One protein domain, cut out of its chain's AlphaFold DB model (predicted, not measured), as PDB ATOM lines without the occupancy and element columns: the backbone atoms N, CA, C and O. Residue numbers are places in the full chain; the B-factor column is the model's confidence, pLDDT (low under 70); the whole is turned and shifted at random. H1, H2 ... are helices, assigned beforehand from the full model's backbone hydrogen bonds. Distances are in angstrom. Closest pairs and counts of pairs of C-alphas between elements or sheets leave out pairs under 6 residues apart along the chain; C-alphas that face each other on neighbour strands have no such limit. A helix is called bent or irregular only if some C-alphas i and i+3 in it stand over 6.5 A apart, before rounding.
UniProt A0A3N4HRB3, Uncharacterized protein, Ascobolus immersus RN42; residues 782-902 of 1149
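What this domain is: This is residues 782 to 902 of the 1149 residues of an uncharacterized protein of Ascobolus immersus RN42 (UniProt A0A3N4HRB3). Look for a loose bundle of three helices: H1 and H5a, the first arm of the bent helix H5, lie side by side, with H2 slanted to both. H4 packs on H2 and H5a, H5b bends away to one end of the long axis, and residues 782 to 820, with no named element, run round the outside. The 121 printed residues hold five named helices, H1 to H5 in order, and no named strand: all helix. The whole is compact, radius of gyration of the C-alphas 14.7 A, spanning 49 by 27 by 26 A.

How they stand to each other: Start at H5, residues 876 to 901, assigned as one helix by its hydrogen bonds but bent: C-alphas 886 and 889 are 6.5 A apart. Its arms H5a, residues 876 to 886, and H5b, residues 889 to 901, stand at a steep tilt of 56 degrees. The hub is H2, residues 837 to 848, irregular with C-alphas 842 and 845 7.2 A apart; its residues 837 to 841 alone touch H5a, closest C-alphas Glu 837 and Trp 877 at 5.9 A. H4, residues 864 to 871, touches H2 residues 838 to 843, closest C-alphas Thr 871 and Pro 842 at 4.2 A. H1, residues 821 to 835, touches H2 only at the corner, closest C-alphas Val 832 and Val 840 at 5.9 A. H3, residues 854 to 860, only just touches H2, with 3 pairs of C-alphas within 8 A, closest Phe 859 and Gly 845 at 6.1 A. Each O i to N i+4 pair is within hydrogen-bond range in H1, H3, H4 and H5a, against 4 of 8 in H2 and 7 of 9 in H5b.

Where its parts are: Find C-alpha 821 at (16.622, 44.275, 3.234); H1 runs 20.8 A from there. H2 spans 14.0 A, H3 10.1 A, H4 10.5 A, H5a 15.4 A and H5b 19.0 A, ending at C-alpha 901, (32.911, 54.480, 6.102).

The domain as a whole: The C-alphas farthest apart, Gly 799 and Thr 901, are 48.9 A apart. The printed part has no cut, its four links between helices are tight, and residues 795 to 804 have pLDDT under 70.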
ATOM      1  N   PRO A 782       6.844  26.645  12.634       89.62
ATOM      2  CA  PRO A 782       5.396  26.870  12.669       89.62
ATOM      3  C   PRO A 782       5.030  28.228  13.287       89.62
ATOM      4  O   PRO A 782       4.117  28.883  12.792       89.62
ATOM      5  N   GLU A 783       5.815  28.696  14.255       92.31
ATOM      6  CA  GLU A 783       5.662  29.971  14.967       92.31
ATOM      7  C   GLU A 783       6.109  31.214  14.174       92.31
ATOM      8  O   GLU A 783       5.744  32.328  14.542       92.31
ATOM      9  N   PHE A 784       6.868  31.075  13.075       93.69
ATOM     10  CA  PHE A 784       7.385  32.236  12.336       93.69
ATOM     11  C   PHE A 784       6.254  33.065  11.708       93.69
ATOM     12  O   PHE A 784       5.617  32.656  10.727       93.69
ATOM     13  N   GLN A 785       6.007  34.252  12.257       92.00
ATOM     14  CA  GLN A 785       4.983  35.158  11.758       92.00
ATOM     15  C   GLN A 785       5.444  35.829  10.456       92.00
ATOM     16  O   GLN A 785       6.403  36.597  10.437       92.00
ATOM     17  N   GLU A 786       4.740  35.549   9.357       89.25
ATOM     18  CA  GLU A 786       4.986  36.177   8.053       89.25
ATOM     19  C   GLU A 786       4.748  37.695   8.139       89.25
ATOM     20  O   GLU A 786       3.607  38.141   8.268       89.25
ATOM     21  N   ILE A 787       5.821  38.489   8.033       89.06
ATOM     22  CA  ILE A 787       5.765  39.963   7.980       89.06
ATOM     23  C   ILE A 787       5.026  40.421   6.712       89.06
ATOM     24  O   ILE A 787       4.229  41.357   6.744       89.06
ATOM     25  N   TYR A 788       5.240  39.706   5.610       91.06
ATOM     26  CA  TYR A 788       4.574  39.885   4.326       91.06
ATOM     27  C   TYR A 788       3.746  38.637   3.997       91.06
ATOM     28  O   TYR A 788       4.116  37.842   3.125       91.06
ATOM     29  N   ARG A 789       2.654  38.438   4.746       90.31
ATOM     30  CA  ARG A 789       1.746  37.287   4.609       90.31
ATOM     31  C   ARG A 789       1.242  37.138   3.172       90.31
ATOM     32  O   ARG A 789       0.662  38.075   2.623       90.31
ATOM     33  N   TYR A 790       1.440  35.964   2.574       89.69
ATOM     34  CA  TYR A 790       0.891  35.673   1.247       89.69
ATOM     35  C   TYR A 790      -0.568  35.215   1.358       89.69
ATOM     36  O   TYR A 790      -0.898  34.347   2.168       89.69
ATOM     37  N   ASP A 791      -1.441  35.795   0.535       88.00
ATOM     38  CA  ASP A 791      -2.817  35.337   0.363       88.00
ATOM     39  C   ASP A 791      -2.923  34.513  -0.936       88.00
ATOM     40  O   ASP A 791      -2.860  35.086  -2.028       88.00
ATOM     41  N   PRO A 792      -3.093  33.178  -0.856       82.50
ATOM     42  CA  PRO A 792      -3.264  32.332  -2.035       82.50
ATOM     43  C   PRO A 792      -4.653  32.473  -2.682       82.50
ATOM     44  O   PRO A 792      -4.849  31.989  -3.797       82.50
ATOM     45  N   THR A 793      -5.616  33.109  -2.001       80.75
ATOM     46  CA  THR A 793      -6.985  33.345  -2.494       80.75
ATOM     47  C   THR A 793      -7.152  34.703  -3.179       80.75
ATOM     48  O   THR A 793      -8.104  34.889  -3.943       80.75
ATOM     49  N   ALA A 794      -6.205  35.628  -2.979       76.31
ATOM     50  CA  ALA A 794      -6.173  36.917  -3.657       76.31
ATOM     51  C   ALA A 794      -6.225  36.730  -5.181       76.31
ATOM     52  O   ALA A 794      -5.438  35.984  -5.771       76.31
ATOM     53  N   ILE A 795      -7.163  37.421  -5.834       61.06
ATOM     54  CA  ILE A 795      -7.453  37.233  -7.259       61.06
ATOM     55  C   ILE A 795      -6.248  37.682  -8.099       61.06
ATOM     56  O   ILE A 795      -6.083  38.869  -8.394       61.06
ATOM     57  N   ARG A 796      -5.413  36.713  -8.507       66.19
ATOM     58  CA  ARG A 796      -4.238  36.913  -9.374       66.19
ATOM     59  C   ARG A 796      -4.637  37.744 -10.596       66.19
ATOM     60  O   ARG A 796      -5.608  37.424 -11.289       66.19
ATOM     61  N   PHE A 797      -3.904  38.825 -10.861       54.62
ATOM     62  CA  PHE A 797      -4.303  39.824 -11.856       54.62
ATOM     63  C   PHE A 797      -4.482  39.166 -13.241       54.62
ATOM     64  O   PHE A 797      -3.590  38.470 -13.729       54.62
ATOM     65  N   ASN A 798      -5.621  39.418 -13.897       55.72
ATOM     66  CA  ASN A 798      -6.109  38.753 -15.126       55.72
ATOM     67  C   ASN A 798      -6.706  37.333 -14.970       55.72
ATOM     68  O   ASN A 798      -6.980  36.697 -15.989       55.72
ATOM     69  N   GLY A 799      -6.921  36.818 -13.754       59.09
ATOM     70  CA  GLY A 799      -7.655  35.562 -13.518       59.09
ATOM     71  C   GLY A 799      -6.981  34.296 -14.065       59.09
ATOM     72  O   GLY A 799      -7.630  33.264 -14.218       59.09
ATOM     73  N   ARG A 800      -5.684  34.364 -14.390       59.09
ATOM     74  CA  ARG A 800      -4.895  33.205 -14.820       59.09
ATOM     75  C   ARG A 800      -4.320  32.531 -13.585       59.09
ATOM     76  O   ARG A 800      -3.548  33.145 -12.854       59.09
ATOM     77  N   THR A 801      -4.699  31.274 -13.367       59.09
ATOM     78  CA  THR A 801      -4.311  30.490 -12.185       59.09
ATOM     79  C   THR A 801      -2.800  30.330 -12.051       59.09
ATOM     80  O   THR A 801      -2.297  30.355 -10.935       59.09
ATOM     81  N   PHE A 802      -2.064  30.273 -13.161       59.22
ATOM     82  CA  PHE A 802      -0.604  30.350 -13.193       59.22
ATOM     83  C   PHE A 802      -0.167  31.245 -14.360       59.22
ATOM     84  O   PHE A 802      -0.741  31.181 -15.450       59.22
ATOM     85  N   ASN A 803       0.826  32.110 -14.142       57.75
ATOM     86  CA  ASN A 803       1.346  32.998 -15.180       57.75
ATOM     87  C   ASN A 803       2.705  32.480 -15.676       57.75
ATOM     88  O   ASN A 803       3.744  33.011 -15.291       57.75
ATOM     89  N   ASP A 804       2.672  31.474 -16.565       59.38
ATOM     90  CA  ASP A 804       3.801  30.749 -17.207       59.38
ATOM     91  C   ASP A 804       4.970  31.604 -17.747       59.38
ATOM     92  O   ASP A 804       5.969  31.084 -18.248       59.38
ATOM     93  N   ARG A 805       4.824  32.930 -17.764       72.25
ATOM     94  CA  ARG A 805       5.760  33.891 -18.350       72.25
ATOM     95  C   ARG A 805       5.951  35.106 -17.448       72.25
ATOM     96  O   ARG A 805       5.868  36.242 -17.919       72.25
ATOM     97  N   TYR A 806       6.219  34.876 -16.164       86.88
ATOM     98  CA  TYR A 806       6.820  35.914 -15.335       86.88
ATOM     99  C   TYR A 806       8.136  36.378 -15.978       86.88
ATOM    100  O   TYR A 806       9.040  35.574 -16.221       86.88
ATOM    101  N   ASP A 807       8.246  37.669 -16.303       90.31
ATOM    102  CA  ASP A 807       9.489  38.200 -16.858       90.31
ATOM    103  C   ASP A 807      10.515  38.352 -15.735       90.31
ATOM    104  O   ASP A 807      10.463  39.298 -14.952       90.31
ATOM    105  N   SER A 808      11.488  37.439 -15.712       89.88
ATOM    106  CA  SER A 808      12.659  37.458 -14.822       89.88
ATOM    107  C   SER A 808      13.413  38.797 -14.747       89.88
ATOM    108  O   SER A 808      14.189  38.993 -13.819       89.88
ATOM    109  N   ARG A 809      13.203  39.727 -15.692       91.69
ATOM    110  CA  ARG A 809      13.765  41.090 -15.675       91.69
ATOM    111  C   ARG A 809      13.014  42.069 -14.767       91.69
ATOM    112  O   ARG A 809      13.520  43.163 -14.534       91.69
ATOM    113  N   ARG A 810      11.811  41.716 -14.302       92.25
ATOM    114  CA  ARG A 810      11.011  42.517 -13.359       92.25
ATOM    115  C   ARG A 810      11.376  42.283 -11.898       92.25
ATOM    116  O   ARG A 810      11.014  43.107 -11.063       92.25
ATOM    117  N   ILE A 811      12.055  41.180 -11.582       94.81
ATOM    118  CA  ILE A 811      12.392  40.854 -10.198       94.81
ATOM    119  C   ILE A 811      13.342  41.933  -9.642       94.81
ATOM    120  O   ILE A 811      14.315  42.290 -10.314       94.81
ATOM    121  N   PRO A 812      13.070  42.514  -8.461       94.56
ATOM    122  CA  PRO A 812      13.914  43.575  -7.931       94.56
ATOM    123  C   PRO A 812      15.271  42.992  -7.528       94.56
ATOM    124  O   PRO A 812      15.344  42.119  -6.666       94.56
ATOM    125  N   VAL A 813      16.350  43.484  -8.139       94.94
ATOM    126  CA  VAL A 813      17.718  43.075  -7.791       94.94
ATOM    127  C   VAL A 813      18.101  43.676  -6.440       94.94
ATOM    128  O   VAL A 813      17.999  44.887  -6.236       94.94
ATOM    129  N   PHE A 814      18.535  42.827  -5.515       92.00
ATOM    130  CA  PHE A 814      19.120  43.223  -4.250       92.00
ATOM    131  C   PHE A 814      20.557  43.687  -4.447       92.00
ATOM    132  O   PHE A 814      21.395  42.989  -5.017       92.00
ATOM    133  N   HIS A 815      20.838  44.861  -3.903       87.19
ATOM    134  CA  HIS A 815      22.176  45.409  -3.800       87.19
ATOM    135  C   HIS A 815      22.480  45.566  -2.312       87.19
ATOM    136  O   HIS A 815      22.089  46.564  -1.706       87.19
ATOM    137  N   GLU A 816      23.182  44.581  -1.740       80.56
ATOM    138  CA  GLU A 816      23.647  44.565  -0.338       80.56
ATOM    139  C   GLU A 816      24.294  45.896   0.071       80.56
ATOM    140  O   GLU A 816      24.105  46.377   1.182       80.56
ATOM    141  N   ALA A 817      25.001  46.522  -0.872       72.44
ATOM    142  CA  ALA A 817      25.731  47.765  -0.690       72.44
ATOM    143  C   ALA A 817      24.900  49.059  -0.851       72.44
ATOM    144  O   ALA A 817      25.472  50.145  -0.753       72.44
ATOM    145  N   THR A 818      23.597  49.006  -1.165       73.44
ATOM    146  CA  THR A 818      22.784  50.231  -1.383       73.44
ATOM    147  C   THR A 818      21.308  50.147  -0.987       73.44
ATOM    148  O   THR A 818      20.657  51.188  -0.943       73.44
ATOM    149  N   MET A 819      20.731  48.963  -0.755       79.62
ATOM    150  CA  MET A 819      19.293  48.813  -0.488       79.62
ATOM    151  C   MET A 819      19.038  48.096   0.849       79.62
ATOM    152  O   MET A 819      19.546  46.993   1.032       79.62
ATOM    153  N   PRO A 820      18.216  48.658   1.764       79.62
ATOM    154  CA  PRO A 820      17.782  47.937   2.956       79.62
ATOM    155  C   PRO A 820      17.037  46.647   2.597       79.62
ATOM    156  O   PRO A 820      16.207  46.644   1.681       79.62
ATOM    157  N   VAL A 821      17.275  45.589   3.377       85.12
ATOM    158  CA  VAL A 821      16.622  44.275   3.234       85.12
ATOM    159  C   VAL A 821      15.098  44.418   3.203       85.12
ATOM    160  O   VAL A 821      14.458  43.927   2.280       85.12
ATOM    161  N   ASP A 822      14.514  45.174   4.133       85.12
ATOM    162  CA  ASP A 822      13.057  45.341   4.246       85.12
ATOM    163  C   ASP A 822      12.443  46.091   3.042       85.12
ATOM    164  O   ASP A 822      11.342  45.785   2.588       85.12
ATOM    165  N   ASN A 823      13.178  47.041   2.450       86.88
ATOM    166  CA  ASN A 823      12.755  47.767   1.242       86.88
ATOM    167  C   ASN A 823      12.763  46.838   0.012       86.88
ATOM    168  O   ASN A 823      11.851  46.877  -0.819       86.88
ATOM    169  N   TRP A 824      13.761  45.958  -0.076       91.69
ATOM    170  CA  TRP A 824      13.816  44.916  -1.097       91.69
ATOM    171  C   TRP A 824      12.719  43.861  -0.919       91.69
ATOM    172  O   TRP A 824      11.989  43.603  -1.875       91.69
ATOM    173  N   LEU A 825      12.534  43.329   0.294       93.12
ATOM    174  CA  LEU A 825      11.464  42.380   0.616       93.12
ATOM    175  C   LEU A 825      10.078  42.974   0.334       93.12
ATOM    176  O   LEU A 825       9.250  42.291  -0.257       93.12
ATOM    177  N   THR A 826       9.845  44.258   0.635       92.81
ATOM    178  CA  THR A 826       8.594  44.953   0.276       92.81
ATOM    179  C   THR A 826       8.357  44.943  -1.240       92.81
ATOM    180  O   THR A 826       7.275  44.579  -1.700       92.81
ATOM    181  N   LYS A 827       9.368  45.304  -2.045       94.19
ATOM    182  CA  LYS A 827       9.271  45.289  -3.519       94.19
ATOM    183  C   LYS A 827       9.059  43.879  -4.067       94.19
ATOM    184  O   LYS A 827       8.301  43.699  -5.017       94.19
ATOM    185  N   LEU A 828       9.734  42.889  -3.486       95.38
ATOM    186  CA  LEU A 828       9.664  41.508  -3.946       95.38
ATOM    187  C   LEU A 828       8.331  40.859  -3.546       95.38
ATOM    188  O   LEU A 828       7.738  40.167  -4.369       95.38
ATOM    189  N   HIS A 829       7.787  41.189  -2.370       95.38
ATOM    190  CA  HIS A 829       6.426  40.826  -1.972       95.38
ATOM    191  C   HIS A 829       5.374  41.355  -2.953       95.38
ATOM    192  O   HIS A 829       4.468  40.617  -3.319       95.38
ATOM    193  N   VAL A 830       5.500  42.597  -3.439       93.88
ATOM    194  CA  VAL A 830       4.574  43.140  -4.452       93.88
ATOM    195  C   VAL A 830       4.597  42.296  -5.734       93.88
ATOM    196  O   VAL A 830       3.538  41.965  -6.266       93.88
ATOM    197  N   GLU A 831       5.771  41.873  -6.213       94.00
ATOM    198  CA  GLU A 831       5.858  40.962  -7.364       94.00
ATOM    199  C   GLU A 831       5.338  39.543  -7.037       94.00
ATOM    200  O   GLU A 831       4.637  38.958  -7.865       94.00
ATOM    201  N   VAL A 832       5.585  39.004  -5.837       93.94
ATOM    202  CA  VAL A 832       5.022  37.715  -5.371       93.94
ATOM    203  C   VAL A 832       3.490  37.752  -5.326       93.94
ATOM    204  O   VAL A 832       2.836  36.853  -5.852       93.94
ATOM    205  N   THR A 833       2.899  38.805  -4.767       91.25
ATOM    206  CA  THR A 833       1.444  38.965  -4.640       91.25
ATOM    207  C   THR A 833       0.768  39.183  -5.998       91.25
ATOM    208  O   THR A 833      -0.320  38.658  -6.231       91.25
ATOM    209  N   ILE A 834       1.415  39.883  -6.939       89.81
ATOM    210  CA  ILE A 834       0.868  40.095  -8.292       89.81
ATOM    211  C   ILE A 834       0.951  38.830  -9.166       89.81
ATOM    212  O   ILE A 834       0.031  38.577  -9.948       89.81
ATOM    213  N   ASN A 835       2.044  38.060  -9.081       90.25
ATOM    214  CA  ASN A 835       2.357  37.000 -10.055       90.25
ATOM    215  C   ASN A 835       2.269  35.564  -9.492       90.25
ATOM    216  O   ASN A 835       2.216  34.620 -10.282       90.25
ATOM    217  N   GLY A 836       2.222  35.397  -8.167       90.88
ATOM    218  CA  GLY A 836       2.233  34.116  -7.451       90.88
ATOM    219  C   GLY A 836       3.617  33.737  -6.910       90.88
ATOM    220  O   GLY A 836       4.624  33.887  -7.605       90.88
ATOM    221  N   GLU A 837       3.678  33.204  -5.681       92.94
ATOM    222  CA  GLU A 837       4.951  32.784  -5.064       92.94
ATOM    223  C   GLU A 837       5.668  31.700  -5.886       92.94
ATOM    224  O   GLU A 837       6.880  31.777  -6.075       92.94
ATOM    225  N   GLU A 838       4.903  30.781  -6.478       90.94
ATOM    226  CA  GLU A 838       5.355  29.687  -7.352       90.94
ATOM    227  C   GLU A 838       6.138  30.174  -8.588       90.94
ATOM    228  O   GLU A 838       6.999  29.463  -9.101       90.94
ATOM    229  N   ALA A 839       5.836  31.378  -9.088       91.56
ATOM    230  CA  ALA A 839       6.452  31.940 -10.292       91.56
ATOM    231  C   ALA A 839       7.667  32.833  -9.986       91.56
ATOM    232  O   ALA A 839       8.538  33.003 -10.841       91.56
ATOM    233  N   VAL A 840       7.729  33.414  -8.781       94.81
ATOM    234  CA  VAL A 840       8.773  34.376  -8.389       94.81
ATOM    235  C   VAL A 840       9.858  33.722  -7.529       94.81
ATOM    236  O   VAL A 840      11.040  33.954  -7.782       94.81
ATOM    237  N   CYS A 841       9.500  32.871  -6.560       96.00
ATOM    238  CA  CYS A 841      10.450  32.276  -5.610       96.00
ATOM    239  C   CYS A 841      11.577  31.448  -6.264       96.00
ATOM    240  O   CYS A 841      12.731  31.645  -5.870       96.00
ATOM    241  N   PRO A 842      11.333  30.631  -7.315       95.62
ATOM    242  CA  PRO A 842      12.402  29.944  -8.051       95.62
ATOM    243  C   PRO A 842      13.467  30.867  -8.667       95.62
ATOM    244  O   PRO A 842      14.567  30.423  -8.998       95.62
ATOM    245  N   LEU A 843      13.147  32.149  -8.863       95.56
ATOM    246  CA  LEU A 843      14.006  33.114  -9.549       95.56
ATOM    247  C   LEU A 843      14.772  34.033  -8.589       95.56
ATOM    248  O   LEU A 843      15.750  34.641  -9.019       95.56
ATOM    249  N   ILE A 844      14.390  34.118  -7.307       96.44
ATOM    250  CA  ILE A 844      15.009  35.036  -6.333       96.44
ATOM    251  C   ILE A 844      16.523  34.797  -6.264       96.44
ATOM    252  O   ILE A 844      17.304  35.680  -6.622       96.44
ATOM    253  N   GLY A 845      16.946  33.583  -5.909       94.62
ATOM    254  CA  GLY A 845      18.363  33.266  -5.711       94.62
ATOM    255  C   GLY A 845      19.254  33.440  -6.948       94.62
ATOM    256  O   GLY A 845      20.435  33.743  -6.813       94.62
ATOM    257  N   SER A 846      18.696  33.309  -8.160       92.69
ATOM    258  CA  SER A 846      19.460  33.359  -9.419       92.69
ATOM    259  C   SER A 846      19.288  34.644 -10.237       92.69
ATOM    260  O   SER A 846      19.964  34.801 -11.258       92.69
ATOM    261  N   LYS A 847      18.360  35.540  -9.872       95.19
ATOM    262  CA  LYS A 847      18.057  36.782 -10.617       95.19
ATOM    263  C   LYS A 847      17.880  38.009  -9.726       95.19
ATOM    264  O   LYS A 847      18.180  39.106 -10.185       95.19
ATOM    265  N   ALA A 848      17.418  37.843  -8.487       95.56
ATOM    266  CA  ALA A 848      17.333  38.941  -7.531       95.56
ATOM    267  C   ALA A 848      18.648  39.147  -6.761       95.56
ATOM    268  O   ALA A 848      18.923  40.265  -6.350       95.56
ATOM    269  N   LEU A 849      19.483  38.122  -6.577       95.19
ATOM    270  CA  LEU A 849      20.782  38.267  -5.907       95.19
ATOM    271  C   LEU A 849      21.885  38.632  -6.915       95.19
ATOM    272  O   LEU A 849      21.970  38.040  -7.991       95.19
ATOM    273  N   GLN A 850      22.729  39.612  -6.581       92.31
ATOM    274  CA  GLN A 850      23.808  40.069  -7.461       92.31
ATOM    275  C   GLN A 850      24.972  39.062  -7.495       92.31
ATOM    276  O   GLN A 850      25.461  38.636  -6.452       92.31
ATOM    277  N   GLU A 851      25.468  38.722  -8.689       89.19
ATOM    278  CA  GLU A 851      26.601  37.798  -8.854       89.19
ATOM    279  C   GLU A 851      27.809  38.211  -7.988       89.19
ATOM    280  O   GLU A 851      28.305  39.337  -8.067       89.19
ATOM    281  N   GLY A 852      28.277  37.286  -7.144       85.12
ATOM    282  CA  GLY A 852      29.425  37.479  -6.250       85.12
ATOM    283  C   GLY A 852      29.123  38.109  -4.880       85.12
ATOM    284  O   GLY A 852      30.042  38.162  -4.053       85.12
ATOM    285  N   SER A 853      27.881  38.530  -4.618       87.25
ATOM    286  CA  SER A 853      27.429  39.081  -3.326       87.25
ATOM    287  C   SER A 853      27.420  38.034  -2.195       87.25
ATOM    288  O   SER A 853      27.562  36.835  -2.457       87.25
ATOM    289  N   PHE A 854      27.262  38.456  -0.935       87.19
ATOM    290  CA  PHE A 854      27.180  37.546   0.216       87.19
ATOM    291  C   PHE A 854      25.987  36.588   0.103       87.19
ATOM    292  O   PHE A 854      26.179  35.373   0.133       87.19
ATOM    293  N   LEU A 855      24.775  37.110  -0.121       90.12
ATOM    294  CA  LEU A 855      23.573  36.294  -0.298       90.12
ATOM    295  C   LEU A 855      23.666  35.400  -1.533       90.12
ATOM    296  O   LEU A 855      23.217  34.259  -1.487       90.12
ATOM    297  N   HIS A 856      24.274  35.872  -2.626       93.50
ATOM    298  CA  HIS A 856      24.492  35.032  -3.803       93.50
ATOM    299  C   HIS A 856      25.421  33.850  -3.486       93.50
ATOM    300  O   HIS A 856      25.171  32.740  -3.949       93.50
ATOM    301  N   ARG A 857      26.480  34.041  -2.685       90.62
ATOM    302  CA  ARG A 857      27.341  32.931  -2.231       90.62
ATOM    303  C   ARG A 857      26.594  31.993  -1.289       90.62
ATOM    304  O   ARG A 857      26.620  30.792  -1.519       90.62
ATOM    305  N   TRP A 858      25.897  32.535  -0.290       94.00
ATOM    306  CA  TRP A 858      25.075  31.757   0.640       94.00
ATOM    307  C   TRP A 858      24.065  30.873  -0.104       94.00
ATOM    308  O   TRP A 858      24.070  29.664   0.095       94.00
ATOM    309  N   PHE A 859      23.286  31.437  -1.033       95.25
ATOM    310  CA  PHE A 859      22.282  30.692  -1.796       95.25
ATOM    311  C   PHE A 859      22.893  29.555  -2.631       95.25
ATOM    312  O   PHE A 859      22.328  28.468  -2.688       95.25
ATOM    313  N   ASN A 860      24.060  29.770  -3.251       93.69
ATOM    314  CA  ASN A 860      24.755  28.719  -4.006       93.69
ATOM    315  C   ASN A 860      25.444  27.665  -3.111       93.69
ATOM    316  O   ASN A 860      25.849  26.625  -3.625       93.69
ATOM    317  N   ASN A 861      25.552  27.911  -1.801       93.88
ATOM    318  CA  ASN A 861      26.101  26.983  -0.808       93.88
ATOM    319  C   ASN A 861      25.007  26.233  -0.012       93.88
ATOM    320  O   ASN A 861      25.340  25.472   0.895       93.88
ATOM    321  N   LEU A 862      23.721  26.457  -0.303       92.75
ATOM    322  CA  LEU A 862      22.611  25.803   0.396       92.75
ATOM    323  C   LEU A 862      22.510  24.303   0.091       92.75
ATOM    324  O   LEU A 862      22.857  23.840  -0.998       92.75
ATOM    325  N   SER A 863      21.946  23.555   1.044       93.06
ATOM    326  CA  SER A 863      21.601  22.146   0.850       93.06
ATOM    327  C   SER A 863      20.566  21.977  -0.274       93.06
ATOM    328  O   SER A 863      19.777  22.880  -0.569       93.06
ATOM    329  N   HIS A 864      20.517  20.797  -0.901       91.69
ATOM    330  CA  HIS A 864      19.498  20.521  -1.922       91.69
ATOM    331  C   HIS A 864      18.072  20.623  -1.348       91.69
ATOM    332  O   HIS A 864      17.171  21.129  -2.020       91.69
ATOM    333  N   THR A 865      17.890  20.217  -0.090       93.62
ATOM    334  CA  THR A 865      16.633  20.320   0.661       93.62
ATOM    335  C   THR A 865      16.210  21.777   0.858       93.62
ATOM    336  O   THR A 865      15.071  22.129   0.556       93.62
ATOM    337  N   ASP A 866      17.131  22.652   1.271       94.38
ATOM    338  CA  ASP A 866      16.870  24.089   1.434       94.38
ATOM    339  C   ASP A 866      16.553  24.775   0.102       94.38
ATOM    340  O   ASP A 866      15.598  25.548   0.004       94.38
ATOM    341  N   LEU A 867      17.296  24.438  -0.957       94.81
ATOM    342  CA  LEU A 867      17.017  24.919  -2.311       94.81
ATOM    343  C   LEU A 867      15.619  24.499  -2.787       94.81
ATOM    344  O   LEU A 867      14.918  25.310  -3.397       94.81
ATOM    345  N   ILE A 868      15.173  23.277  -2.478       94.25
ATOM    346  CA  ILE A 868      13.795  22.833  -2.740       94.25
ATOM    347  C   ILE A 868      12.800  23.666  -1.920       94.25
ATOM    348  O   ILE A 868      11.869  24.221  -2.506       94.25
ATOM    349  N   LEU A 869      12.998  23.818  -0.606       95.06
ATOM    350  CA  LEU A 869      12.087  24.565   0.280       95.06
ATOM    351  C   LEU A 869      11.931  26.047  -0.092       95.06
ATOM    352  O   LEU A 869      10.840  26.600   0.067       95.06
ATOM    353  N   LEU A 870      12.991  26.676  -0.603       96.38
ATOM    354  CA  LEU A 870      12.968  28.055  -1.092       96.38
ATOM    355  C   LEU A 870      12.373  28.191  -2.503       96.38
ATOM    356  O   LEU A 870      11.833  29.243  -2.836       96.38
ATOM    357  N   THR A 871      12.473  27.178  -3.367       94.44
ATOM    358  CA  THR A 871      12.043  27.310  -4.775       94.44
ATOM    359  C   THR A 871      10.649  26.740  -5.036       94.44
ATOM    360  O   THR A 871       9.821  27.439  -5.613       94.44
ATOM    361  N   ILE A 872      10.384  25.500  -4.616       92.75
ATOM    362  CA  ILE A 872       9.194  24.713  -5.004       92.75
ATOM    363  C   ILE A 872       8.519  23.967  -3.837       92.75
ATOM    364  O   ILE A 872       7.544  23.249  -4.052       92.75
ATOM    365  N   GLY A 873       9.046  24.089  -2.616       90.69
ATOM    366  CA  GLY A 873       8.488  23.472  -1.411       90.69
ATOM    367  C   GLY A 873       7.188  24.131  -0.927       90.69
ATOM    368  O   GLY A 873       6.635  24.998  -1.597       90.69
ATOM    369  N   PRO A 874       6.663  23.742   0.248       91.81
ATOM    370  CA  PRO A 874       5.461  24.353   0.810       91.81
ATOM    371  C   PRO A 874       5.733  25.782   1.315       91.81
ATOM    372  O   PRO A 874       6.634  25.991   2.129       91.81
ATOM    373  N   ARG A 875       4.913  26.749   0.867       93.38
ATOM    374  CA  ARG A 875       5.014  28.197   1.166       93.38
ATOM    375  C   ARG A 875       6.433  28.762   0.959       93.38
ATOM    376  O   ARG A 875       7.036  29.261   1.917       93.38
ATOM    377  N   PRO A 876       6.995  28.702  -0.262       95.44
ATOM    378  CA  PRO A 876       8.356  29.161  -0.517       95.44
ATOM    379  C   PRO A 876       8.562  30.631  -0.124       95.44
ATOM    380  O   PRO A 876       9.639  30.973   0.363       95.44
ATOM    381  N   TRP A 877       7.543  31.497  -0.219       96.38
ATOM    382  CA  TRP A 877       7.663  32.894   0.211       96.38
ATOM    383  C   TRP A 877       7.802  33.060   1.735       96.38
ATOM    384  O   TRP A 877       8.476  33.985   2.197       96.38
ATOM    385  N   ARG A 878       7.227  32.154   2.537       96.00
ATOM    386  CA  ARG A 878       7.439  32.122   3.995       96.00
ATOM    387  C   ARG A 878       8.877  31.724   4.327       96.00
ATOM    388  O   ARG A 878       9.513  32.374   5.153       96.00
ATOM    389  N   ASN A 879       9.388  30.696   3.650       96.19
ATOM    390  CA  ASN A 879      10.754  30.197   3.826       96.19
ATOM    391  C   ASN A 879      11.792  31.254   3.396       96.19
ATOM    392  O   ASN A 879      12.748  31.505   4.124       96.19
ATOM    393  N   TRP A 880      11.555  31.963   2.282       96.25
ATOM    394  CA  TRP A 880      12.390  33.097   1.855       96.25
ATOM    395  C   TRP A 880      12.412  34.242   2.865       96.25
ATOM    396  O   TRP A 880      13.488  34.763   3.149       96.25
ATOM    397  N   GLN A 881      11.258  34.634   3.420       95.06
ATOM    398  CA  GLN A 881      11.224  35.641   4.483       95.06
ATOM    399  C   GLN A 881      12.057  35.189   5.685       95.06
ATOM    400  O   GLN A 881      12.939  35.927   6.110       95.06
ATOM    401  N   TYR A 882      11.819  33.978   6.196       95.38
ATOM    402  CA  TYR A 882      12.536  33.437   7.352       95.38
ATOM    403  C   TYR A 882      14.057  33.401   7.138       95.38
ATOM    404  O   TYR A 882      14.801  33.993   7.919       95.38
ATOM    405  N   ALA A 883      14.519  32.802   6.037       94.25
ATOM    406  CA  ALA A 883      15.942  32.696   5.727       94.25
ATOM    407  C   ALA A 883      16.616  34.076   5.595       94.25
ATOM    408  O   ALA A 883      17.678  34.308   6.171       94.25
ATOM    409  N   ILE A 884      15.983  35.032   4.903       92.81
ATOM    410  CA  ILE A 884      16.521  36.395   4.763       92.81
ATOM    411  C   ILE A 884      16.498  37.162   6.097       92.81
ATOM    412  O   ILE A 884      17.419  37.940   6.357       92.81
ATOM    413  N   TYR A 885      15.501  36.940   6.962       88.81
ATOM    414  CA  TYR A 885      15.458  37.568   8.285       88.81
ATOM    415  C   TYR A 885      16.504  36.998   9.251       88.81
ATOM    416  O   TYR A 885      17.120  37.792   9.960       88.81
ATOM    417  N   ASN A 886      16.805  35.696   9.208       88.62
ATOM    418  CA  ASN A 886      17.940  35.117   9.942       88.62
ATOM    419  C   ASN A 886      19.276  35.735   9.478       88.62
ATOM    420  O   ASN A 886      20.090  36.178  10.286       88.62
ATOM    421  N   LEU A 887      19.483  35.859   8.162       86.56
ATOM    422  CA  LEU A 887      20.706  36.444   7.587       86.56
ATOM    423  C   LEU A 887      20.841  37.957   7.820       86.56
ATOM    424  O   LEU A 887      21.923  38.516   7.615       86.56
ATOM    425  N   ARG A 888      19.777  38.640   8.259       82.44
ATOM    426  CA  ARG A 888      19.776  40.086   8.532       82.44
ATOM    427  C   ARG A 888      20.826  40.468   9.576       82.44
ATOM    428  O   ARG A 888      21.424  41.534   9.455       82.44
ATOM    429  N   GLU A 889      21.113  39.597  10.543       73.44
ATOM    430  CA  GLU A 889      22.160  39.833  11.549       73.44
ATOM    431  C   GLU A 889      23.585  39.774  10.972       73.44
ATOM    432  O   GLU A 889      24.467  40.457  11.482       73.44
ATOM    433  N   HIS A 890      23.806  39.065   9.858       76.38
ATOM    434  CA  HIS A 890      25.084  39.069   9.129       76.38
ATOM    435  C   HIS A 890      25.173  40.197   8.085       76.38
ATOM    436  O   HIS A 890      26.257  40.721   7.823       76.38
ATOM    437  N   LEU A 891      24.038  40.617   7.516       73.94
ATOM    438  CA  LEU A 891      23.966  41.745   6.581       73.94
ATOM    439  C   LEU A 891      24.119  43.103   7.283       73.94
ATOM    440  O   LEU A 891      24.800  43.991   6.768       73.94
ATOM    441  N   ASN A 892      23.518  43.274   8.463       74.75
ATOM    442  CA  ASN A 892      23.522  44.546   9.187       74.75
ATOM    443  C   ASN A 892      24.941  45.073   9.505       74.75
ATOM    444  O   ASN A 892      25.164  46.258   9.267       74.75
ATOM    445  N   PRO A 893      25.924  44.269   9.969       77.00
ATOM    446  CA  PRO A 893      27.311  44.710  10.156       77.00
ATOM    447  C   PRO A 893      27.987  45.214   8.875       77.00
ATOM    448  O   PRO A 893      28.681  46.227   8.913       77.00
ATOM    449  N   LEU A 894      27.749  44.558   7.733       73.25
ATOM    450  CA  LEU A 894      28.297  44.981   6.439       73.25
ATOM    451  C   LEU A 894      27.710  46.335   6.011       73.25
ATOM    452  O   LEU A 894      28.449  47.240   5.618       73.25
ATOM    453  N   ILE A 895      26.390  46.499   6.159       77.31
ATOM    454  CA  ILE A 895      25.683  47.751   5.858       77.31
ATOM    455  C   ILE A 895      26.109  48.867   6.830       77.31
ATOM    456  O   ILE A 895      26.322  49.991   6.384       77.31
ATOM    457  N   ARG A 896      26.300  48.569   8.127       83.06
ATOM    458  CA  ARG A 896      26.830  49.501   9.147       83.06
ATOM    459  C   ARG A 896      28.210  50.015   8.773       83.06
ATOM    460  O   ARG A 896      28.346  51.210   8.521       83.06
ATOM    461  N   HIS A 897      29.174  49.108   8.617       83.25
ATOM    462  CA  HIS A 897      30.541  49.452   8.243       83.25
ATOM    463  C   HIS A 897      30.569  50.295   6.961       83.25
ATOM    464  O   HIS A 897      31.282  51.295   6.891       83.25
ATOM    465  N   GLN A 898      29.757  49.957   5.951       82.50
ATOM    466  CA  GLN A 898      29.686  50.748   4.723       82.50
ATOM    467  C   GLN A 898      29.001  52.117   4.911       82.50
ATOM    468  O   GLN A 898      29.425  53.098   4.303       82.50
ATOM    469  N   ALA A 899      27.955  52.220   5.734       86.50
ATOM    470  CA  ALA A 899      27.272  53.483   6.024       86.50
ATOM    471  C   ALA A 899      28.174  54.454   6.807       86.50
ATOM    472  O   ALA A 899      28.205  55.656   6.525       86.50
ATOM    473  N   GLU A 900      28.944  53.918   7.754       88.00
ATOM    474  CA  GLU A 900      29.926  54.638   8.564       88.00
ATOM    475  C   GLU A 900      31.115  55.087   7.709       88.00
ATOM    476  O   GLU A 900      31.388  56.286   7.645       88.00
ATOM    477  N   THR A 901      31.746  54.173   6.960       89.00
ATOM    478  CA  THR A 901      32.911  54.480   6.102       89.00
ATOM    479  C   THR A 901      32.588  55.302   4.847       89.00
ATOM    480  O   THR A 901      33.514  55.809   4.207       89.00
ATOM    481  N   ARG A 902      31.310  55.491   4.475       88.88
ATOM    482  CA  ARG A 902      30.927  56.339   3.330       88.88
ATOM    483  C   ARG A 902      31.170  57.824   3.618       88.88
ATOM    484  O   ARG A 902      30.252  58.547   3.985       88.88
TER     485      ARG A 902